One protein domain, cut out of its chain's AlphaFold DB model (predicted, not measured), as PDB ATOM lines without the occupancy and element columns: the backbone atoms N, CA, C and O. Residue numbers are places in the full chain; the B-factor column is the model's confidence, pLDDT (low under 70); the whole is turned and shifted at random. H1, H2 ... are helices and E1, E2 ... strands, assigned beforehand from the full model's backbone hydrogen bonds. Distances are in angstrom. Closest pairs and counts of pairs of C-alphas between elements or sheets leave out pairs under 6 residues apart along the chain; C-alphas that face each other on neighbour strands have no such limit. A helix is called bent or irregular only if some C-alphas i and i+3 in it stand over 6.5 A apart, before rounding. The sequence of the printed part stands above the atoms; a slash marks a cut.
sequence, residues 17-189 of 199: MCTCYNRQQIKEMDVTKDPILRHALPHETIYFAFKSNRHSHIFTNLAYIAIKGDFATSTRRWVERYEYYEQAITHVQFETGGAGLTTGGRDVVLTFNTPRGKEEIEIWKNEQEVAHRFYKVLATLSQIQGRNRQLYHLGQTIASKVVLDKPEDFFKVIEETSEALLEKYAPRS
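This is residues 17 to 189 of the 199 residues of the protein "bPH_1 domain-containing protein" of Rhizoclosmatium globosum (UniProt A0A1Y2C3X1). A head of two antiparallel sheets carries an arm made by a long helical hairpin. H3 covers the three-stranded sheet E6 E7 E8 with residues 125 to 146, passes over part of the five-stranded sheet E1 E2 E3 E4 E5, and runs on beyond the head; H4 folds back beside its far part, and residues 165 to 172 stick out at the tip. The printed part has 173 residues, with named elements in the order E1 H1 H2 E2 E3 E4 E5 E6 E7 E8 H3 H4, of mixed class. It is loose, with a radius of gyration of the C-alphas of 20.2 A, and spans 74 by 39 by 28 A.

E1, residues 19 to 22, is an edge strand, antiparallel to E2, residues 46 to 51, with N 21 and O 49 at 2.8 A. H1, residues 23 to 27, stands at the sheet's level, 2.9 A in height; H2, residues 35 to 38, only grazes the sheet. E2, E3, residues 55 to 60, E4, residues 63 to 69, and E5, residues 77 to 83, form a meander, each strand the antiparallel neighbour of the one before; N 57 and O 50 are 2.8 A apart, N 58 and O 65 2.8 A, N 66 and O 80 2.8 A. This sheet is twisted. E6, residues 90 to 95, E7, residues 108 to 114, and E8, residues 117 to 123, form a second meander, with N 93 and O 111 at 2.8 A and N 119 and O 112 at 2.8 A. H3, residues 125 to 159, makes two layers with each sheet: it runs along the strands over E6 and E7 at a height of 8.6 A, 17 degrees to E6 on the local plane, and its height over the larger sheet is 12.1 A. The closest C-alphas of E6 and H3 are those of Thr 90 and Ser 142, 5.4 A. H4, residues 167 to 185, forms a helical hairpin with H3: they touch, closest at the C-alphas of Asn 148 and Tyr 185, 4.7 A, at a shallow tilt of 15 degrees, opposite ways. The O i to N i+4 pairs are within hydrogen-bond range throughout H1, in 29 of 31 in H3 and 13 of 15 in H4; H2 is too short for such a pair.

E1 begins at C-alpha 19, (251.571, 169.649, 235.085). H3 is 49.7 A long, with a kink of 39 degrees near residue 132. H4 is 27.0 A long and ends at C-alpha 185, (228.956, 156.943, 214.510). Both are irregular: C-alphas 126 and 129, and 168 and 171, are 7.6 A apart.

The two farthest C-alphas, those of Thr 103 and Lys 166, are 75.2 A apart. The printed part has no cut. The link from E6 to E7, residues 96 to 107, is long; pLDDT is under 70 at residue 72 and residues 98 to 106.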
ATOM      1  N   MET A  17     248.367 169.279 242.380       87.88
ATOM      2  CA  MET A  17     248.413 170.003 241.119       87.88
ATOM      3  C   MET A  17     249.110 169.196 240.034       87.88
ATOM      4  O   MET A  17     250.191 168.632 240.240       87.88
ATOM      5  N   CYS A  18     248.492 169.167 238.865       93.75
ATOM      6  CA  CYS A  18     249.041 168.534 237.688       93.75
ATOM      7  C   CYS A  18     249.826 169.527 236.830       93.75
ATOM      8  O   CYS A  18     249.448 170.688 236.665       93.75
ATOM      9  N   THR A  19     250.888 169.020 236.216       94.94
ATOM     10  CA  THR A  19     251.571 169.649 235.085       94.94
ATOM     11  C   THR A  19     250.996 169.102 233.781       94.94
ATOM     12  O   THR A  19     250.613 167.928 233.704       94.94
ATOM     13  N   CYS A  20     250.925 169.956 232.762       96.81
ATOM     14  CA  CYS A  20     250.485 169.587 231.424       96.81
ATOM     15  C   CYS A  20     251.654 169.021 230.611       96.81
ATOM     16  O   CYS A  20     252.733 169.605 230.569       96.81
ATOM     17  N   TYR A  21     251.421 167.912 229.914       96.50
ATOM     18  CA  TYR A  21     252.389 167.308 229.006       96.50
ATOM     19  C   TYR A  21     251.754 167.121 227.635       96.50
ATOM     20  O   TYR A  21     250.733 166.449 227.506       96.50
ATOM     21  N   ASN A  22     252.354 167.710 226.605       95.06
ATOM     22  CA  ASN A  22     251.963 167.473 225.219       95.06
ATOM     23  C   ASN A  22     252.659 166.225 224.646       95.06
ATOM     24  O   ASN A  22     253.610 165.692 225.222       95.06
ATOM     25  N   ARG A  23     252.211 165.784 223.470       93.25
ATOM     26  CA  ARG A  23     252.738 164.609 222.767       93.25
ATOM     27  C   ARG A  23     254.256 164.612 222.593       93.25
ATOM     28  O   ARG A  23     254.872 163.558 222.722       93.25
ATOM     29  N   GLN A  24     254.863 165.760 222.293       92.38
ATOM     30  CA  GLN A  24     256.310 165.856 222.095       92.38
ATOM     31  C   GLN A  24     257.059 165.629 223.412       92.38
ATOM     32  O   GLN A  24     257.945 164.785 223.470       92.38
ATOM     33  N   GLN A  25     256.627 166.289 224.489       94.19
ATOM     34  CA  GLN A  25     257.204 166.105 225.824       94.19
ATOM     35  C   GLN A  25     257.038 164.664 226.328       94.19
ATOM     36  O   GLN A  25     257.932 164.126 226.971       94.19
ATOM     37  N   ILE A  26     255.908 164.016 226.024       93.44
ATOM     38  CA  ILE A  26     255.649 162.621 226.414       93.44
ATOM     39  C   ILE A  26     256.593 161.652 225.688       93.44
ATOM     40  O   ILE A  26     257.060 160.692 226.295       93.44
ATOM     41  N   LYS A  27     256.924 161.903 224.414       90.56
ATOM     42  CA  LYS A  27     257.881 161.076 223.652       90.56
ATOM     43  C   LYS A  27     259.300 161.113 224.217       90.56
ATOM     44  O   LYS A  27     260.066 160.189 223.974       90.56
ATOM     45  N   GLU A  28     259.644 162.169 224.945       91.44
ATOM     46  CA  GLU A  28     260.954 162.349 225.574       91.44
ATOM     47  C   GLU A  28     261.036 161.682 226.962       91.44
ATOM     48  O   GLU A  28     262.106 161.639 227.568       91.44
ATOM     49  N   MET A  29     259.924 161.139 227.477       90.50
ATOM     50  CA  MET A  29     259.887 160.455 228.771       90.50
ATOM     51  C   MET A  29     260.528 159.063 228.719       90.50
ATOM     52  O   MET A  29     260.448 158.335 227.730       90.50
ATOM     53  N   ASP A  30     261.106 158.648 229.848       85.44
ATOM     54  CA  ASP A  30     261.638 157.297 230.025       85.44
ATOM     55  C   ASP A  30     260.490 156.281 230.164       85.44
ATOM     56  O   ASP A  30     259.852 156.178 231.216       85.44
ATOM     57  N   VAL A  31     260.258 155.495 229.109       79.38
ATOM     58  CA  VAL A  31     259.226 154.441 229.045       79.38
ATOM     59  C   VAL A  31     259.310 153.428 230.190       79.38
ATOM     60  O   VAL A  31     258.294 152.867 230.602       79.38
ATOM     61  N   THR A  32     260.503 153.196 230.748       77.31
ATOM     62  CA  THR A  32     260.685 152.229 231.839       77.31
ATOM     63  C   THR A  32     260.224 152.782 233.187       77.31
ATOM     64  O   THR A  32     259.894 152.013 234.095       77.31
ATOM     65  N   LYS A  33     260.146 154.112 233.313       78.75
ATOM     66  CA  LYS A  33     259.873 154.812 234.573       78.75
ATOM     67  C   LYS A  33     258.537 155.540 234.591       78.75
ATOM     68  O   LYS A  33     257.964 155.684 235.670       78.75
ATOM     69  N   ASP A  34     258.031 155.994 233.446       82.81
ATOM     70  CA  ASP A  34     256.837 156.832 233.414       82.81
ATOM     71  C   ASP A  34     255.543 156.014 233.253       82.81
ATOM     72  O   ASP A  34     255.374 155.309 232.251       82.81
ATOM     73  N   PRO A  35     254.590 156.098 234.203       78.81
ATOM     74  CA  PRO A  35     253.322 155.394 234.082       78.81
ATOM     75  C   PRO A  35     252.490 155.859 232.877       78.81
ATOM     76  O   PRO A  35     251.671 155.070 232.414       78.81
ATOM     77  N   ILE A  36     252.700 157.064 232.329       83.62
ATOM     78  CA  ILE A  36     251.971 157.546 231.143       83.62
ATOM     79  C   ILE A  36     252.177 156.605 229.950       83.62
ATOM     80  O   ILE A  36     251.213 156.206 229.300       83.62
ATOM     81  N   LEU A  37     253.424 156.208 229.687       85.31
ATOM     82  CA  LEU A  37     253.776 155.410 228.509       85.31
ATOM     83  C   LEU A  37     253.439 153.922 228.662       85.31
ATOM     84  O   LEU A  37     253.258 153.225 227.670       85.31
ATOM     85  N   ARG A  38     253.344 153.419 229.897       87.12
ATOM     86  CA  ARG A  38     253.189 151.981 230.176       87.12
ATOM     87  C   ARG A  38     251.762 151.448 230.037       87.12
ATOM     88  O   ARG A  38     251.592 150.233 230.022       87.12
ATOM     89  N   HIS A  39     250.762 152.327 230.001       89.12
ATOM     90  CA  HIS A  39     249.344 151.939 230.037       89.12
ATOM     91  C   HIS A  39     248.590 152.225 228.735       89.12
ATOM     92  O   HIS A  39     247.429 151.835 228.617       89.12
ATOM     93  N   ALA A  40     249.233 152.876 227.763       89.88
ATOM     94  CA  ALA A  40     248.706 152.945 226.408       89.88
ATOM     95  C   ALA A  40     248.844 151.572 225.726       89.88
ATOM     96  O   ALA A  40     249.827 150.855 225.930       89.88
ATOM     97  N   LEU A  41     247.852 151.201 224.925       91.56
ATOM     98  CA  LEU A  41     247.857 149.976 224.136       91.56
ATOM     99  C   LEU A  41     248.838 150.078 222.953       91.56
ATOM    100  O   LEU A  41     249.205 151.178 222.526       91.56
ATOM    101  N   PRO A  42     249.250 148.944 222.359       89.62
ATOM    102  CA  PRO A  42     249.977 148.964 221.095       89.62
ATOM    103  C   PRO A  42     249.219 149.767 220.030       89.62
ATOM    104  O   PRO A  42     248.005 149.631 219.893       89.62
ATOM    105  N   HIS A  43     249.944 150.589 219.265       89.12
ATOM    106  CA  HIS A  43     249.402 151.480 218.221       89.12
ATOM    107  C   HIS A  43     248.489 152.614 218.718       89.12
ATOM    108  O   HIS A  43     247.968 153.385 217.911       89.12
ATOM    109  N   GLU A  44     248.330 152.768 220.030       93.88
ATOM    110  CA  GLU A  44     247.631 153.896 220.621       93.88
ATOM    111  C   GLU A  44     248.556 155.119 220.685       93.88
ATOM    112  O   GLU A  44     249.699 155.062 221.141       93.88
ATOM    113  N   THR A  45     248.061 156.252 220.201       95.12
ATOM    114  CA  THR A  45     248.767 157.529 220.233       95.12
ATOM    115  C   THR A  45     248.300 158.334 221.432       95.12
ATOM    116  O   THR A  45     247.129 158.689 221.513       95.12
ATOM    117  N   ILE A  46     249.225 158.675 222.329       96.44
ATOM    118  CA  ILE A  46     248.989 159.644 223.406       96.44
ATOM    119  C   ILE A  46     249.162 161.060 222.841       96.44
ATOM    120  O   ILE A  46     250.219 161.370 222.287       96.44
ATOM    121  N   TYR A  47     248.152 161.919 222.995       97.19
ATOM    122  CA  TYR A  47     248.207 163.315 222.540       97.19
ATOM    123  C   TYR A  47     248.591 164.279 223.656       97.19
ATOM    124  O   TYR A  47     249.388 165.194 223.445       97.19
ATOM    125  N   PHE A  48     248.048 164.072 224.851       97.62
ATOM    126  CA  PHE A  48     248.437 164.837 226.026       97.62
ATOM    127  C   PHE A  48     248.115 164.103 227.322       97.62
ATOM    128  O   PHE A  48     247.331 163.152 227.355       97.62
ATOM    129  N   ALA A  49     248.729 164.572 228.401       97.44
ATOM    130  CA  ALA A  49     248.454 164.103 229.741       97.44
ATOM    131  C   ALA A  49     248.522 165.242 230.764       97.44
ATOM    132  O   ALA A  49     249.265 166.210 230.599       97.44
ATOM    133  N   PHE A  50     247.786 165.079 231.858       96.38
ATOM    134  CA  PHE A  50     247.998 165.815 233.100       96.38
ATOM    135  C   PHE A  50     248.625 164.863 234.103       96.38
ATOM    136  O   PHE A  50     248.141 163.741 234.268       96.38
ATOM    137  N   LYS A  51     249.698 165.277 234.772       93.88
ATOM    138  CA  LYS A  51     250.386 164.415 235.734       93.88
ATOM    139  C   LYS A  51     250.797 165.176 236.982       93.88
ATOM    140  O   LYS A  51     251.374 166.256 236.904       93.88
ATOM    141  N   SER A  52     250.542 164.547 238.121       91.50
ATOM    142  CA  SER A  52     251.097 164.874 239.430       91.50
ATOM    143  C   SER A  52     251.870 163.667 239.979       91.50
ATOM    144  O   SER A  52     251.999 162.634 239.318       91.50
ATOM    145  N   ASN A  53     252.384 163.761 241.207       85.12
ATOM    146  CA  ASN A  53     253.077 162.634 241.848       85.12
ATOM    147  C   ASN A  53     252.129 161.457 242.156       85.12
ATOM    148  O   ASN A  53     252.557 160.303 242.271       85.12
ATOM    149  N   ARG A  54     250.830 161.742 242.291       85.31
ATOM    150  CA  ARG A  54     249.807 160.770 242.680       85.31
ATOM    151  C   ARG A  54     248.920 160.330 241.521       85.31
ATOM    152  O   ARG A  54     248.540 159.158 241.492       85.31
ATOM    153  N   HIS A  55     248.597 161.231 240.596       89.88
ATOM    154  CA  HIS A  55     247.615 160.980 239.543       89.88
ATOM    155  C   HIS A  55     248.186 161.230 238.145       89.88
ATOM    156  O   HIS A  55     249.049 162.084 237.949       89.88
ATOM    157  N   SER A  56     247.703 160.484 237.156       94.25
ATOM    158  CA  SER A  56     247.946 160.772 235.741       94.25
ATOM    159  C   SER A  56     246.654 160.609 234.952       94.25
ATOM    160  O   SER A  56     245.963 159.607 235.091       94.25
ATOM    161  N   HIS A  57     246.336 161.599 234.131       96.69
ATOM    162  CA  HIS A  57     245.166 161.642 233.263       96.69
ATOM    163  C   HIS A  57     245.684 161.688 231.832       96.69
ATOM    164  O   HIS A  57     246.299 162.676 231.445       96.69
ATOM    165  N   ILE A  58     245.497 160.615 231.073       97.56
ATOM    166  CA  ILE A  58     246.128 160.397 229.768       97.56
ATOM    167  C   ILE A  58     245.032 160.377 228.711       97.56
ATOM    168  O   ILE A  58     244.049 159.651 228.857       97.56
ATOM    169  N   PHE A  59     245.210 161.154 227.650       97.88
ATOM    170  CA  PHE A  59     244.248 161.262 226.562       97.88
ATOM    171  C   PHE A  59     244.897 160.782 225.272       97.88
ATOM    172  O   PHE A  59     245.887 161.352 224.795       97.88
ATOM    173  N   THR A  60     244.351 159.700 224.732       97.75
ATOM    174  CA  THR A  60     244.862 159.047 223.531       97.75
ATOM    175  C   THR A  60     243.906 159.229 222.358       97.75
ATOM    176  O   THR A  60     242.891 159.906 222.483       97.75
ATOM    177  N   ASN A  61     244.193 158.623 221.206       97.19
ATOM    178  CA  ASN A  61     243.219 158.531 220.123       97.19
ATOM    179  C   ASN A  61     242.040 157.590 220.438       97.19
ATOM    180  O   ASN A  61     241.003 157.727 219.795       97.19
ATOM    181  N   LEU A  62     242.171 156.643 221.375       96.94
ATOM    182  CA  LEU A  62     241.160 155.602 221.631       96.94
ATOM    183  C   LEU A  62     240.415 155.795 222.957       96.94
ATOM    184  O   LEU A  62     239.232 155.475 223.040       96.94
ATOM    185  N   ALA A  63     241.085 156.325 223.982       97.19
ATOM    186  CA  ALA A  63     240.572 156.343 225.342       97.19
ATOM    187  C   ALA A  63     241.089 157.507 226.192       97.19
ATOM    188  O   ALA A  63     242.129 158.122 225.935       97.19
ATOM    189  N   TYR A  64     240.362 157.734 227.281       97.69
ATOM    190  CA  TYR A  64     240.859 158.423 228.461       97.69
ATOM    191  C   TYR A  64     241.331 157.381 229.484       97.69
ATOM    192  O   TYR A  64     240.604 156.438 229.795       97.69
ATOM    193  N   ILE A  65     242.541 157.537 230.022       97.31
ATOM    194  CA  ILE A  65     243.117 156.635 231.025       97.31
ATOM    195  C   ILE A  65     243.441 157.436 232.286       97.31
ATOM    196  O   ILE A  65     244.205 158.402 232.247       97.31
ATOM    197  N   ALA A  66     242.883 157.017 233.416       95.56
ATOM    198  CA  ALA A  66     243.144 157.581 234.728       95.56
ATOM    199  C   ALA A  66     244.020 156.624 235.539       95.56
ATOM    200  O   ALA A  66     243.625 155.497 235.828       95.56
ATOM    201  N   ILE A  67     245.193 157.082 235.958       93.75
ATOM    202  CA  ILE A  67     246.065 156.375 236.892       93.75
ATOM    203  C   ILE A  67     245.940 157.074 238.244       93.75
ATOM    204  O   ILE A  67     246.313 158.237 238.381       93.75
ATOM    205  N   LYS A  68     245.403 156.381 239.249       90.38
ATOM    206  CA  LYS A  68     245.056 156.930 240.563       90.38
ATOM    207  C   LYS A  68     245.880 156.263 241.663       90.38
ATOM    208  O   LYS A  68     245.807 155.056 241.857       90.38
ATOM    209  N   GLY A  69     246.691 157.033 242.384       86.19
ATOM    210  CA  GLY A  69     247.354 156.568 243.606       86.19
ATOM    211  C   GLY A  69     246.527 156.842 244.855       86.19
ATOM    212  O   GLY A  69     245.827 157.848 244.923       86.19
ATOM    213  N   ASP A  70     246.659 155.996 245.874       79.94
ATOM    214  CA  ASP A  70     246.068 156.254 247.198       79.94
ATOM    215  C   ASP A  70     246.834 157.355 247.946       79.94
ATOM    216  O   ASP A  70     246.243 158.204 248.604       79.94
ATOM    217  N   PHE A  71     248.160 157.378 247.785       74.50
ATOM    218  CA  PHE A  71     249.064 158.351 248.399       74.50
ATOM    219  C   PHE A  71     250.211 158.685 247.445       74.50
ATOM    220  O   PHE A  71     250.594 157.860 246.614       74.50
ATOM    221  N   ALA A  72     250.801 159.870 247.609       68.56
ATOM    222  CA  ALA A  72     251.913 160.348 246.785       68.56
ATOM    223  C   ALA A  72     253.141 159.422 246.821       68.56
ATOM    224  O   ALA A  72     253.808 159.228 245.812       68.56
ATOM    225  N   THR A  73     253.423 158.847 247.994       71.06
ATOM    226  CA  THR A  73     254.592 157.995 248.256       71.06
ATOM    227  C   THR A  73     254.357 156.524 247.930       71.06
ATOM    228  O   THR A  73     255.313 155.762 247.812       71.06
ATOM    229  N   SER A  74     253.097 156.104 247.790       74.94
ATOM    230  CA  SER A  74     252.780 154.730 247.412       74.94
ATOM    231  C   SER A  74     253.241 154.479 245.980       74.94
ATOM    232  O   SER A  74     253.183 155.382 245.149       74.94
ATOM    233  N   THR A  75     253.641 153.252 245.660       78.94
ATOM    234  CA  THR A  75     253.855 152.792 244.277       78.94
ATOM    235  C   THR A  75     252.618 152.102 243.705       78.94
ATOM    236  O   THR A  75     252.507 151.936 242.492       78.94
ATOM    237  N   ARG A  76     251.653 151.731 244.558       84.50
ATOM    238  CA  ARG A  76     250.391 151.116 244.141       84.50
ATOM    239  C   ARG A  76     249.518 152.155 243.435       84.50
ATOM    240  O   ARG A  76     249.348 153.275 243.928       84.50
ATOM    241  N   ARG A  77     248.983 151.789 242.273       87.38
ATOM    242  CA  ARG A  77     248.124 152.636 241.441       87.38
ATOM    243  C   ARG A  77     246.934 151.823 240.940       87.38
ATOM    244  O   ARG A  77     247.084 150.650 240.614       87.38
ATOM    245  N   TRP A  78     245.773 152.459 240.885       90.81
ATOM    246  CA  TRP A  78     244.597 151.991 240.167       90.81
ATOM    247  C   TRP A  78     244.626 152.576 238.772       90.81
ATOM    248  O   TRP A  78     245.012 153.729 238.603       90.81
ATOM    249  N   VAL A  79     244.215 151.792 237.785       93.06
ATOM    250  CA  VAL A  79     244.135 152.238 236.399       93.06
ATOM    251  C   VAL A  79     242.701 152.052 235.944       93.06
ATOM    252  O   VAL A  79     242.165 150.947 236.003       93.06
ATOM    253  N   GLU A  80     242.079 153.140 235.520       94.38
ATOM    254  CA  GLU A  80     240.768 153.144 234.891       94.38
ATOM    255  C   GLU A  80     240.942 153.578 233.442       94.38
ATOM    256  O   GLU A  80     241.660 154.534 233.157       94.38
ATOM    257  N   ARG A  81     240.300 152.866 232.521       95.56
ATOM    258  CA  ARG A  81     240.346 153.154 231.090       95.56
ATOM    259  C   ARG A  81     238.925 153.328 230.588       95.56
ATOM    260  O   ARG A  81     238.074 152.490 230.878       95.56
ATOM    261  N   TYR A  82     238.709 154.405 229.846       96.25
ATOM    262  CA  TYR A  82     237.427 154.769 229.272       96.25
ATOM    263  C   TYR A  82     237.556 154.881 227.758       96.25
ATOM    264  O   TYR A  82     238.092 155.868 227.253       96.25
ATOM    265  N   GLU A  83     237.097 153.858 227.045       95.62
ATOM    266  CA  GLU A  83     237.179 153.792 225.584       95.62
ATOM    267  C   GLU A  83     236.159 154.737 224.949       95.62
ATOM    268  O   GLU A  83     234.960 154.628 225.198       95.62
ATOM    269  N   TYR A  84     236.595 155.642 224.079       95.19
ATOM    270  CA  TYR A  84     235.728 156.687 223.533       95.19
ATOM    271  C   TYR A  84     234.610 156.180 222.624       95.19
ATOM    272  O   TYR A  84     233.618 156.890 222.434       95.19
ATOM    273  N   TYR A  85     234.765 154.996 222.026       90.62
ATOM    274  CA  TYR A  85     233.737 154.426 221.153       90.62
ATOM    275  C   TYR A  85     232.486 154.000 221.941       90.62
ATOM    276  O   TYR A  85     231.387 154.021 221.397       90.62
ATOM    277  N   GLU A  86     232.644 153.673 223.225       89.88
ATOM    278  CA  GLU A  86     231.568 153.198 224.103       89.88
ATOM    279  C   GLU A  86     231.233 154.215 225.202       89.88
ATOM    280  O   GLU A  86     230.073 154.421 225.562       89.88
ATOM    281  N   GLN A  87     232.253 154.896 225.722       93.00
ATOM    282  CA  GLN A  87     232.188 155.705 226.929       93.00
ATOM    283  C   GLN A  87     232.518 157.162 226.615       93.00
ATOM    284  O   GLN A  87     233.643 157.558 226.310       93.00
ATOM    285  N   ALA A  88     231.482 157.987 226.694       93.19
ATOM    286  CA  ALA A  88     231.558 159.397 226.366       93.19
ATOM    287  C   ALA A  88     232.226 160.231 227.457       93.19
ATOM    288  O   ALA A  88     231.896 160.075 228.634       93.19
ATOM    289  N   ILE A  89     233.008 161.227 227.048       95.81
ATOM    290  CA  ILE A  89     233.292 162.383 227.897       95.81
ATOM    291  C   ILE A  89     232.121 163.363 227.768       95.81
ATOM    292  O   ILE A  89     231.693 163.707 226.662       95.81
ATOM    293  N   THR A  90     231.574 163.823 228.893       97.31
ATOM    294  CA  THR A  90     230.463 164.794 228.917       97.31
ATOM    295  C   THR A  90     230.688 165.892 229.949       97.31
ATOM    296  O   THR A  90     231.560 165.761 230.799       97.31
ATOM    297  N   HIS A  91     229.894 166.968 229.889       97.44
ATOM    298  CA  HIS A  91     229.907 168.047 230.887       97.44
ATOM    299  C   HIS A  91     231.312 168.615 231.148       97.44
ATOM    300  O   HIS A  91     231.744 168.738 232.290       97.44
ATOM    301  N   VAL A  92     232.042 168.921 230.073       98.25
ATOM    302  CA  VAL A  92     233.390 169.493 230.166       98.25
ATOM    303  C   VAL A  92     233.291 170.941 230.657       98.25
ATOM    304  O   VAL A  92     232.594 171.751 230.048       98.25
ATOM    305  N   GLN A  93     233.986 171.272 231.744       97.19
ATOM    306  CA  GLN A  93     234.025 172.608 232.347       97.19
ATOM    307  C   GLN A  93     235.472 173.010 232.640       97.19
ATOM    308  O   GLN A  93     236.320 172.156 232.899       97.19
ATOM    309  N   PHE A  94     235.749 174.310 232.609       96.25
ATOM    310  CA  PHE A  94     237.074 174.865 232.864       96.25
ATOM    311  C   PHE A  94     236.951 176.100 233.756       96.25
ATOM    312  O   PHE A  94     236.335 177.091 233.363       96.25
ATOM    313  N   GLU A  95     237.518 176.030 234.956       92.31
ATOM    314  CA  GLU A  95     237.629 177.145 235.891       92.31
ATOM    315  C   GLU A  95     238.993 177.814 235.714       92.31
ATOM    316  O   GLU A  95     240.038 177.175 235.842       92.31
ATOM    317  N   THR A  96     238.986 179.105 235.387       89.19
ATOM    318  CA  THR A  96     240.211 179.890 235.218       89.19
ATOM    319  C   THR A  96     240.780 180.319 236.568       89.19
ATOM    320  O   THR A  96     240.045 180.593 237.519       89.19
ATOM    321  N   GLY A  97     242.103 180.457 236.643       79.44
ATOM    322  CA  GLY A  97     242.752 180.983 237.837       79.44
ATOM    323  C   GLY A  97     242.434 182.469 238.026       79.44
ATOM    324  O   GLY A  97     242.635 183.285 237.123       79.44
ATOM    325  N   GLY A  98     241.966 182.859 239.214       69.38
ATOM    326  CA  GLY A  98     241.624 184.254 239.518       69.38
ATOM    327  C   GLY A  98     242.813 185.227 239.395       69.38
ATOM    328  O   GLY A  98     243.966 184.869 239.655       69.38
ATOM    329  N   ALA A  99     242.535 186.486 239.037       59.09
ATOM    330  CA  ALA A  99     243.534 187.542 238.794       59.09
ATOM    331  C   ALA A  99     243.934 188.379 240.037       59.09
ATOM    332  O   ALA A  99     244.639 189.374 239.901       59.09
ATOM    333  N   GLY A 100     243.471 188.021 241.240       55.06
ATOM    334  CA  GLY A 100     243.647 188.838 242.451       55.06
ATOM    335  C   GLY A 100     245.103 189.019 242.916       55.06
ATOM    336  O   GLY A 100     245.911 188.102 242.808       55.06
ATOM    337  N   LEU A 101     245.398 190.197 243.489       44.34
ATOM    338  CA  LEU A 101     246.702 190.696 243.984       44.34
ATOM    339  C   LEU A 101     247.249 190.001 245.253       44.34
ATOM    340  O   LEU A 101     248.084 190.556 245.964       44.34
ATOM    341  N   THR A 102     246.798 188.793 245.567       45.00
ATOM    342  CA  THR A 102     247.439 187.955 246.588       45.00
ATOM    343  C   THR A 102     248.432 187.032 245.897       45.00
ATOM    344  O   THR A 102     248.090 186.423 244.887       45.00
ATOM    345  N   THR A 103     249.634 186.886 246.456       46.62
ATOM    346  CA  THR A 103     250.792 186.096 245.973       46.62
ATOM    347  C   THR A 103     250.538 184.576 245.784       46.62
ATOM    348  O   THR A 103     251.473 183.791 245.714       46.62
ATOM    349  N   GLY A 104     249.282 184.137 245.662       50.94
ATOM    350  CA  GLY A 104     248.846 182.764 245.387       50.94
ATOM    351  C   GLY A 104     247.501 182.756 244.654       50.94
ATOM    352  O   GLY A 104     246.470 182.452 245.248       50.94
ATOM    353  N   GLY A 105     247.481 183.181 243.385       52.91
ATOM    354  CA  GLY A 105     246.275 183.103 242.552       52.91
ATOM    355  C   GLY A 105     245.766 181.661 242.459       52.91
ATOM    356  O   GLY A 105     246.584 180.755 242.362       52.91
ATOM    357  N   ARG A 106     244.439 181.467 242.503       63.62
ATOM    358  CA  ARG A 106     243.816 180.131 242.474       63.62
ATOM    359  C   ARG A 106     244.287 179.328 241.261       63.62
ATOM    360  O   ARG A 106     244.468 179.900 240.182       63.62
ATOM    361  N   ASP A 107     244.463 178.034 241.477       79.69
ATOM    362  CA  ASP A 107     244.772 177.055 240.444       79.69
ATOM    363  C   ASP A 107     243.635 176.945 239.420       79.69
ATOM    364  O   ASP A 107     242.520 177.430 239.629       79.69
ATOM    365  N   VAL A 108     243.951 176.353 238.274       90.75
ATOM    366  CA  VAL A 108     243.003 176.101 237.188       90.75
ATOM    367  C   VAL A 108     242.380 174.737 237.413       90.75
ATOM    368  O   VAL A 108     243.091 173.787 237.736       90.75
ATOM    369  N   VAL A 109     241.076 174.607 237.190       93.38
ATOM    370  CA  VAL A 109     240.390 173.320 237.341       93.38
ATOM    371  C   VAL A 109     239.737 172.925 236.025       93.38
ATOM    372  O   VAL A 109     238.938 173.670 235.463       93.38
ATOM    373  N   LEU A 110     240.062 171.735 235.527       96.38
ATOM    374  CA  LEU A 110     239.380 171.106 234.397       96.38
ATOM    375  C   LEU A 110     238.538 169.948 234.921       96.38
ATOM    376  O   LEU A 110     239.064 169.033 235.553       96.38
ATOM    377  N   THR A 111     237.240 169.957 234.623       97.44
ATOM    378  CA  THR A 111     236.333 168.882 235.036       97.44
ATOM    379  C   THR A 111     235.563 168.309 233.868       97.44
ATOM    380  O   THR A 111     235.230 169.021 232.922       97.44
ATOM    381  N   PHE A 112     235.239 167.026 233.942       98.19
ATOM    382  CA  PHE A 112     234.375 166.348 232.981       98.19
ATOM    383  C   PHE A 112     233.802 165.075 233.600       98.19
ATOM    384  O   PHE A 112     234.323 164.555 234.580       98.19
ATOM    385  N   ASN A 113     232.737 164.545 233.015       97.69
ATOM    386  CA  ASN A 113     232.101 163.318 233.472       97.69
ATOM    387  C   ASN A 113     232.526 162.127 232.611       97.69
ATOM    388  O   ASN A 113     232.517 162.202 231.378       97.69
ATOM    389  N   THR A 114     232.807 161.018 233.288       94.38
ATOM    390  CA  THR A 114     232.914 159.662 232.741       94.38
ATOM    391  C   THR A 114     231.732 158.817 233.239       94.38
ATOM    392  O   THR A 114     231.011 159.248 234.146       94.38
ATOM    393  N   PRO A 115     231.524 157.588 232.729       89.31
ATOM    394  CA  PRO A 115     230.499 156.691 233.267       89.31
ATOM    395  C   PRO A 115     230.645 156.354 234.760       89.31
ATOM    396  O   PRO A 115     229.662 155.967 235.385       89.31
ATOM    397  N   ARG A 116     231.846 156.484 235.345       88.56
ATOM    398  CA  ARG A 116     232.082 156.229 236.778       88.56
ATOM    399  C   ARG A 116     231.914 157.462 237.661       88.56
ATOM    400  O   ARG A 116     231.859 157.313 238.879       88.56
ATOM    401  N   GLY A 117     231.816 158.654 237.080       92.69
ATOM    402  CA  GLY A 117     231.608 159.892 237.823       92.69
ATOM    403  C   GLY A 117     232.362 161.085 237.250       92.69
ATOM    404  O   GLY A 117     232.902 161.042 236.143       92.69
ATOM    405  N   LYS A 118     232.369 162.170 238.029       95.00
ATOM    406  CA  LYS A 118     233.085 163.407 237.713       95.00
ATOM    407  C   LYS A 118     234.585 163.211 237.946       95.00
ATOM    408  O   LYS A 118     234.994 162.833 239.040       95.00
ATOM    409  N   GLU A 119     235.380 163.509 236.932       95.25
ATOM    410  CA  GLU A 119     236.819 163.719 237.044       95.25
ATOM    411  C   GLU A 119     237.086 165.213 237.250       95.25
ATOM    412  O   GLU A 119     236.456 166.072 236.625       95.25
ATOM    413  N   GLU A 120     238.025 165.515 238.136       94.12
ATOM    414  CA  GLU A 120     238.428 166.871 238.495       94.12
ATOM    415  C   GLU A 120     239.953 166.928 238.526       94.12
ATOM    416  O   GLU A 120     240.600 166.183 239.262       94.12
ATOM    417  N   ILE A 121     240.523 167.764 237.661       94.06
ATOM    418  CA  ILE A 121     241.964 167.909 237.486       94.06
ATOM    419  C   ILE A 121     242.335 169.328 237.889       94.06
ATOM    420  O   ILE A 121     242.034 170.282 237.170       94.06
ATOM    421  N   GLU A 122     243.010 169.452 239.026       92.38
ATOM    422  CA  GLU A 122     243.605 170.709 239.473       92.38
ATOM    423  C   GLU A 122     244.982 170.885 238.829       92.38
ATOM    424  O   GLU A 122     245.800 169.959 238.785       92.38
ATOM    425  N   ILE A 123     245.223 172.061 238.261       93.50
ATOM    426  CA  ILE A 123     246.324 172.342 237.345       93.50
ATOM    427  C   ILE A 123     246.989 173.643 237.773       93.50
ATOM    428  O   ILE A 123     246.317 174.640 238.046       93.50
ATOM    429  N   TRP A 124     248.322 173.652 237.768       91.12
ATOM    430  CA  TRP A 124     249.078 174.849 238.114       91.12
ATOM    431  C   TRP A 124     248.677 176.047 237.250       91.12
ATOM    432  O   TRP A 124     248.577 175.954 236.025       91.12
ATOM    433  N   LYS A 125     248.513 177.215 237.875       88.69
ATOM    434  CA  LYS A 125     248.103 178.443 237.177       88.69
ATOM    435  C   LYS A 125     249.016 178.831 236.001       88.69
ATOM    436  O   LYS A 125     248.535 179.372 235.009       88.69
ATOM    437  N   ASN A 126     250.320 178.560 236.075       90.81
ATOM    438  CA  ASN A 126     251.258 178.832 234.974       90.81
ATOM    439  C   ASN A 126     251.042 177.923 233.745       90.81
ATOM    440  O   ASN A 126     251.485 178.268 232.655       90.81
ATOM    441  N   GLU A 127     250.323 176.811 233.901       94.06
ATOM    442  CA  GLU A 127     249.934 175.895 232.825       94.06
ATOM    443  C   GLU A 127     248.573 176.263 232.198       94.06
ATOM    444  O   GLU A 127     248.125 175.584 231.271       94.06
ATOM    445  N   GLN A 128     247.900 177.332 232.660       93.75
ATOM    446  CA  GLN A 128     246.527 177.686 232.257       93.75
ATOM    447  C   GLN A 128     246.331 177.722 230.739       93.75
ATOM    448  O   GLN A 128     245.349 177.185 230.233       93.75
ATOM    449  N   GLU A 129     247.255 178.341 230.005       94.44
ATOM    450  CA  GLU A 129     247.148 178.457 228.548       94.44
ATOM    451  C   GLU A 129     247.227 177.097 227.850       94.44
ATOM    452  O   GLU A 129     246.551 176.872 226.846       94.44
ATOM    453  N   VAL A 130     248.029 176.167 228.373       95.94
ATOM    454  CA  VAL A 130     248.127 174.799 227.849       95.94
ATOM    455  C   VAL A 130     246.851 174.029 228.186       95.94
ATOM    456  O   VAL A 130     246.209 173.470 227.295       95.94
ATOM    457  N   ALA A 131     246.431 174.084 229.450       96.12
ATOM    458  CA  ALA A 131     245.222 173.441 229.946       96.12
ATOM    459  C   ALA A 131     243.960 173.912 229.208       96.12
ATOM    460  O   ALA A 131     243.108 173.098 228.859       96.12
ATOM    461  N   HIS A 132     243.863 175.205 228.892       96.44
ATOM    462  CA  HIS A 132     242.751 175.770 228.134       96.44
ATOM    463  C   HIS A 132     242.677 175.199 226.711       96.44
ATOM    464  O   HIS A 132     241.585 174.974 226.183       96.44
ATOM    465  N   ARG A 133     243.816 174.905 226.074       97.00
ATOM    466  CA  ARG A 133     243.794 174.236 224.770       97.00
ATOM    467  C   ARG A 133     243.355 172.776 224.888       97.00
ATOM    468  O   ARG A 133     242.555 172.338 224.068       97.00
ATOM    469  N   PHE A 134     243.794 172.050 225.915       97.69
ATOM    470  CA  PHE A 134     243.308 170.690 226.183       97.69
ATOM    471  C   PHE A 134     241.808 170.666 226.500       97.69
ATOM    472  O   PHE A 134     241.090 169.810 225.987       97.69
ATOM    473  N   TYR A 135     241.301 171.658 227.237       97.50
ATOM    474  CA  TYR A 135     239.866 171.867 227.431       97.50
ATOM    475  C   TYR A 135     239.118 171.954 226.094       97.50
ATOM    476  O   TYR A 135     238.111 171.269 225.919       97.50
ATOM    477  N   LYS A 136     239.615 172.737 225.125       97.88
ATOM    478  CA  LYS A 136     238.980 172.847 223.798       97.88
ATOM    479  C   LYS A 136     238.927 171.503 223.077       97.88
ATOM    480  O   LYS A 136     237.912 171.207 222.445       97.88
ATOM    481  N   VAL A 137     239.969 170.679 223.206       97.56
ATOM    482  CA  VAL A 137     239.970 169.314 222.656       97.56
ATOM    483  C   VAL A 137     238.880 168.470 223.314       97.56
ATOM    484  O   VAL A 137     238.060 167.892 222.605       97.56
ATOM    485  N   LEU A 138     238.800 168.451 224.649       97.94
ATOM    486  CA  LEU A 138     237.787 167.663 225.362       97.94
ATOM    487  C   LEU A 138     236.361 168.140 225.081       97.94
ATOM    488  O   LEU A 138     235.469 167.318 224.883       97.94
ATOM    489  N   ALA A 139     236.135 169.453 225.022       98.12
ATOM    490  CA  ALA A 139     234.838 170.024 224.675       98.12
ATOM    491  C   ALA A 139     234.416 169.629 223.250       98.12
ATOM    492  O   ALA A 139     233.271 169.231 223.031       98.12
ATOM    493  N   THR A 140     235.351 169.663 222.295       97.88
ATOM    494  CA  THR A 140     235.105 169.251 220.904       97.88
ATOM    495  C   THR A 140     234.825 167.751 220.809       97.88
ATOM    496  O   THR A 140     233.836 167.345 220.197       97.88
ATOM    497  N   LEU A 141     235.632 166.921 221.478       97.12
ATOM    498  CA  LEU A 141     235.423 165.477 221.574       97.12
ATOM    499  C   LEU A 141     234.038 165.157 222.152       97.12
ATOM    500  O   LEU A 141     233.298 164.368 221.567       97.12
ATOM    501  N   SER A 142     233.654 165.828 223.240       97.44
ATOM    502  CA  SER A 142     232.347 165.666 223.882       97.44
ATOM    503  C   SER A 142     231.185 165.978 222.932       97.44
ATOM    504  O   SER A 142     230.232 165.196 222.840       97.44
ATOM    505  N   GLN A 143     231.277 167.074 222.170       97.19
ATOM    506  CA  GLN A 143     230.272 167.444 221.167       97.19
ATOM    507  C   GLN A 143     230.172 166.410 220.040       97.19
ATOM    508  O   GLN A 143     229.067 165.986 219.695       97.19
ATOM    509  N   ILE A 144     231.308 165.967 219.489       96.50
ATOM    510  CA  ILE A 144     231.338 164.974 218.407       96.50
ATOM    511  C   ILE A 144     230.758 163.646 218.890       96.50
ATOM    512  O   ILE A 144     229.878 163.100 218.229       96.50
ATOM    513  N   GLN A 145     231.183 163.157 220.056       95.75
ATOM    514  CA  GLN A 145     230.651 161.937 220.663       95.75
ATOM    515  C   GLN A 145     229.138 162.041 220.917       95.75
ATOM    516  O   GLN A 145     228.397 161.094 220.649       95.75
ATOM    517  N   GLY A 146     228.662 163.188 221.412       95.44
ATOM    518  CA  GLY A 146     227.238 163.449 221.627       95.44
ATOM    519  C   GLY A 146     226.427 163.396 220.331       95.44
ATOM    520  O   GLY A 146     225.447 162.656 220.249       95.44
ATOM    521  N   ARG A 147     226.874 164.118 219.297       95.88
ATOM    522  CA  ARG A 147     226.245 164.119 217.968       95.88
ATOM    523  C   ARG A 147     226.238 162.722 217.352       95.88
ATOM    524  O   ARG A 147     225.224 162.279 216.823       95.88
ATOM    525  N   ASN A 148     227.363 162.024 217.435       94.62
ATOM    526  CA  ASN A 148     227.518 160.682 216.902       94.62
ATOM    527  C   ASN A 148     226.541 159.699 217.571       94.62
ATOM    528  O   ASN A 148     225.829 158.991 216.866       94.62
ATOM    529  N   ARG A 149     226.383 159.733 218.903       92.62
ATOM    530  CA  ARG A 149     225.362 158.920 219.595       92.62
ATOM    531  C   ARG A 149     223.935 159.227 219.145       92.62
ATOM    532  O   ARG A 149     223.152 158.300 218.958       92.62
ATOM    533  N   GLN A 150     223.593 160.502 218.956       94.06
ATOM    534  CA  GLN A 150     222.270 160.888 218.452       94.06
ATOM    535  C   GLN A 150     222.016 160.317 217.051       94.06
ATOM    536  O   GLN A 150     220.955 159.750 216.795       94.06
ATOM    537  N   LEU A 151     223.005 160.422 216.159       93.94
ATOM    538  CA  LEU A 151     222.919 159.888 214.799       93.94
ATOM    539  C   LEU A 151     222.874 158.358 214.776       93.94
ATOM    540  O   LEU A 151     222.109 157.798 213.997       93.94
ATOM    541  N   TYR A 152     223.631 157.689 215.645       91.44
ATOM    542  CA  TYR A 152     223.580 156.238 215.804       91.44
ATOM    543  C   TYR A 152     222.176 155.776 216.216       91.44
ATOM    544  O   TYR A 152     221.595 154.917 215.558       91.44
ATOM    545  N   HIS A 153     221.584 156.410 217.234       91.38
ATOM    546  CA  HIS A 153     220.234 156.081 217.697       91.38
ATOM    547  C   HIS A 153     219.158 156.336 216.627       91.38
ATOM    548  O   HIS A 153     218.253 155.520 216.427       91.38
ATOM    549  N   LEU A 154     219.273 157.445 215.890       91.69
ATOM    550  CA  LEU A 154     218.402 157.721 214.750       91.69
ATOM    551  C   LEU A 154     218.572 156.662 213.651       91.69
ATOM    552  O   LEU A 154     217.580 156.182 213.108       91.69
ATOM    553  N   GLY A 155     219.812 156.261 213.363       88.38
ATOM    554  CA  GLY A 155     220.140 155.199 212.414       88.38
ATOM    555  C   GLY A 155     219.499 153.865 212.790       88.38
ATOM    556  O   GLY A 155     218.832 153.265 211.955       88.38
ATOM    557  N   GLN A 156     219.602 153.453 214.056       86.81
ATOM    558  CA  GLN A 156     218.923 152.260 214.575       86.81
ATOM    559  C   GLN A 156     217.398 152.356 214.420       86.81
ATOM    560  O   GLN A 156     216.747 151.408 213.983       86.81
ATOM    561  N   THR A 157     216.824 153.523 214.728       89.94
ATOM    562  CA  THR A 157     215.380 153.763 214.595       89.94
ATOM    563  C   THR A 157     214.923 153.637 213.143       89.94
ATOM    564  O   THR A 157     213.892 153.023 212.877       89.94
ATOM    565  N   ILE A 158     215.675 154.195 212.193       87.12
ATOM    566  CA  ILE A 158     215.367 154.092 210.761       87.12
ATOM    567  C   ILE A 158     215.536 152.647 210.284       87.12
ATOM    568  O   ILE A 158     214.629 152.125 209.642       87.12
ATOM    569  N   ALA A 159     216.638 151.987 210.650       85.38
ATOM    570  CA  ALA A 159     216.915 150.597 210.288       85.38
ATOM    571  C   ALA A 159     215.797 149.649 210.751       85.38
ATOM    572  O   ALA A 159     215.366 148.792 209.989       85.38
ATOM    573  N   SER A 160     215.242 149.866 211.950       83.50
ATOM    574  CA  SER A 160     214.120 149.067 212.473       83.50
ATOM    575  C   SER A 160     212.817 149.176 211.667       83.50
ATOM    576  O   SER A 160     211.912 148.369 211.855       83.50
ATOM    577  N   LYS A 161     212.705 150.178 210.785       87.31
ATOM    578  CA  LYS A 161     211.533 150.421 209.930       87.31
ATOM    579  C   LYS A 161     211.739 149.965 208.487       87.31
ATOM    580  O   LYS A 161     210.815 150.091 207.686       87.31
ATOM    581  N   VAL A 162     212.936 149.490 208.138       85.69
ATOM    582  CA  VAL A 162     213.227 148.991 206.792       85.69
ATOM    583  C   VAL A 162     212.446 147.698 206.570       85.69
ATOM    584  O   VAL A 162     212.534 146.763 207.363       85.69
ATOM    585  N   VAL A 163     211.670 147.658 205.488       85.81
ATOM    586  CA  VAL A 163     210.976 146.451 205.031       85.81
ATOM    587  C   VAL A 163     211.891 145.737 204.048       85.81
ATOM    588  O   VAL A 163     212.392 146.356 203.112       85.81
ATOM    589  N   LEU A 164     212.126 144.450 204.282       87.25
ATOM    590  CA  LEU A 164     212.950 143.621 203.410       87.25
ATOM    591  C   LEU A 164     212.096 143.021 202.297       87.25
ATOM    592  O   LEU A 164     211.043 142.449 202.573       87.25
ATOM    593  N   ASP A 165     212.595 143.086 201.064       89.50
ATOM    594  CA  ASP A 165     211.972 142.413 199.918       89.50
ATOM    595  C   ASP A 165     212.027 140.883 200.063       89.50
ATOM    596  O   ASP A 165     211.132 140.168 199.614       89.50
ATOM    597  N   LYS A 166     213.089 140.386 200.708       91.56
ATOM    598  CA  LYS A 166     213.385 138.969 200.920       91.56
ATOM    599  C   LYS A 166     213.640 138.694 202.403       91.56
ATOM    600  O   LYS A 166     214.644 139.169 202.938       91.56
ATOM    601  N   PRO A 167     212.767 137.942 203.094       89.56
ATOM    602  CA  PRO A 167     212.949 137.623 204.509       89.56
ATOM    603  C   PRO A 167     214.267 136.902 204.825       89.56
ATOM    604  O   PRO A 167     214.817 137.081 205.910       89.56
ATOM    605  N   GLU A 168     214.797 136.110 203.891       92.19
ATOM    606  CA  GLU A 168     216.072 135.403 204.034       92.19
ATOM    607  C   GLU A 168     217.288 136.336 204.162       92.19
ATOM    608  O   GLU A 168     218.291 135.946 204.760       92.19
ATOM    609  N   ASP A 169     217.186 137.583 203.690       91.75
ATOM    610  CA  ASP A 169     218.264 138.576 203.769       91.75
ATOM    611  C   ASP A 169     218.356 139.248 205.154       91.75
ATOM    612  O   ASP A 169     219.253 140.056 205.397       91.75
ATOM    613  N   PHE A 170     217.459 138.912 206.090       87.62
ATOM    614  CA  PHE A 170     217.321 139.585 207.385       87.62
ATOM    615  C   PHE A 170     218.624 139.712 208.176       87.62
ATOM    616  O   PHE A 170     219.001 140.819 208.564       87.62
ATOM    617  N   PHE A 171     219.332 138.604 208.395       88.88
ATOM    618  CA  PHE A 171     220.569 138.628 209.181       88.88
ATOM    619  C   PHE A 171     221.678 139.418 208.488       88.88
ATOM    620  O   PHE A 171     222.363 140.198 209.145       88.88
ATOM    621  N   LYS A 172     221.791 139.282 207.164       90.75
ATOM    622  CA  LYS A 172     222.782 140.003 206.365       90.75
ATOM    623  C   LYS A 172     222.565 141.514 206.441       90.75
ATOM    624  O   LYS A 172     223.498 142.254 206.728       90.75
ATOM    625  N   VAL A 173     221.329 141.973 206.232       89.25
ATOM    626  CA  VAL A 173     221.009 143.408 206.277       89.25
ATOM    627  C   VAL A 173     221.246 143.981 207.672       89.25
ATOM    628  O   VAL A 173     221.757 145.096 207.788       89.25
ATOM    629  N   ILE A 174     220.917 143.238 208.732       86.81
ATOM    630  CA  ILE A 174     221.201 143.664 210.108       86.81
ATOM    631  C   ILE A 174     222.699 143.818 210.343       86.81
ATOM    632  O   ILE A 174     223.104 144.836 210.906       86.81
ATOM    633  N   GLU A 175     223.503 142.838 209.942       90.06
ATOM    634  CA  GLU A 175     224.953 142.850 210.138       90.06
ATOM    635  C   GLU A 175     225.592 144.031 209.396       90.06
ATOM    636  O   GLU A 175     226.163 144.913 210.036       90.06
ATOM    637  N   GLU A 176     225.358 144.144 208.084       91.19
ATOM    638  CA  GLU A 176     225.917 145.216 207.248       91.19
ATOM    639  C   GLU A 176     225.472 146.612 207.716       91.19
ATOM    640  O   GLU A 176     226.273 147.548 207.791       91.19
ATOM    641  N   THR A 177     224.195 146.772 208.085       88.81
ATOM    642  CA  THR A 177     223.685 148.060 208.585       88.81
ATOM    643  C   THR A 177     224.293 148.406 209.941       88.81
ATOM    644  O   THR A 177     224.640 149.564 210.186       88.81
ATOM    645  N   SER A 178     224.431 147.425 210.834       87.94
ATOM    646  CA  SER A 178     225.008 147.634 212.164       87.94
ATOM    647  C   SER A 178     226.477 148.024 212.072       87.94
ATOM    648  O   SER A 178     226.885 148.989 212.720       87.94
ATOM    649  N   GLU A 179     227.251 147.334 211.236       90.62
ATOM    650  CA  GLU A 179     228.655 147.655 210.975       90.62
ATOM    651  C   GLU A 179     228.809 149.061 210.399       90.62
ATOM    652  O   GLU A 179     229.567 149.862 210.948       90.62
ATOM    653  N   ALA A 180     228.018 149.418 209.382       90.00
ATOM    654  CA  ALA A 180     228.060 150.747 208.776       90.00
ATOM    655  C   ALA A 180     227.713 151.867 209.776       90.00
ATOM    656  O   ALA A 180     228.329 152.939 209.775       90.00
ATOM    657  N   LEU A 181     226.727 151.642 210.655       91.12
ATOM    658  CA  LEU A 181     226.370 152.597 211.705       91.12
ATOM    659  C   LEU A 181     227.476 152.727 212.759       91.12
ATOM    660  O   LEU A 181     227.771 153.846 213.187       91.12
ATOM    661  N   LEU A 182     228.084 151.614 213.176       89.69
ATOM    662  CA  LEU A 182     229.179 151.603 214.146       89.69
ATOM    663  C   LEU A 182     230.429 152.284 213.586       89.69
ATOM    664  O   LEU A 182     230.997 153.144 214.254       89.69
ATOM    665  N   GLU A 183     230.826 151.975 212.355       89.69
ATOM    666  CA  GLU A 183     231.985 152.592 211.707       89.69
ATOM    667  C   GLU A 183     231.840 154.117 211.637       89.69
ATOM    668  O   GLU A 183     232.769 154.867 211.949       89.69
ATOM    669  N   LYS A 184     230.641 154.591 211.287       90.12
ATOM    670  CA  LYS A 184     230.386 156.015 211.073       90.12
ATOM    671  C   LYS A 184     230.157 156.806 212.359       90.12
ATOM    672  O   LYS A 184     230.571 157.964 212.446       90.12
ATOM    673  N   TYR A 185     229.458 156.225 213.333       92.06
ATOM    674  CA  TYR A 185     228.956 156.943 214.510       92.06
ATOM    675  C   TYR A 185     229.468 156.394 215.849       92.06
ATOM    676  O   TYR A 185     229.200 156.978 216.893       92.06
ATOM    677  N   ALA A 186     230.247 155.324 215.853       88.88
ATOM    678  CA  ALA A 186     230.998 154.865 217.017       88.88
ATOM    679  C   ALA A 186     232.447 154.541 216.607       88.88
ATOM    680  O   ALA A 186     232.916 153.422 216.830       88.88
ATOM    681  N   PRO A 187     233.169 155.498 215.981       91.31
ATOM    682  CA  PRO A 187     234.507 155.228 215.484       91.31
ATOM    683  C   PRO A 187     235.412 154.809 216.643       91.31
ATOM    684  O   PRO A 187     235.404 155.421 217.713       91.31
ATOM    685  N   ARG A 188     236.228 153.776 216.413       88.56
ATOM    686  CA  ARG A 188     237.176 153.282 217.425       88.56
ATOM    687  C   ARG A 188     238.225 154.324 217.807       88.56
ATOM    688  O   ARG A 188     238.714 154.305 218.927       88.56
ATOM    689  N   SER A 189     238.567 155.215 216.878       94.56
ATOM    690  CA  SER A 189     239.574 156.255 217.066       94.56
ATOM    691  C   SER A 189     238.975 157.637 216.851       94.56
ATOM    692  O   SER A 189     238.332 157.901 215.838       94.56
TER     693      SER A 189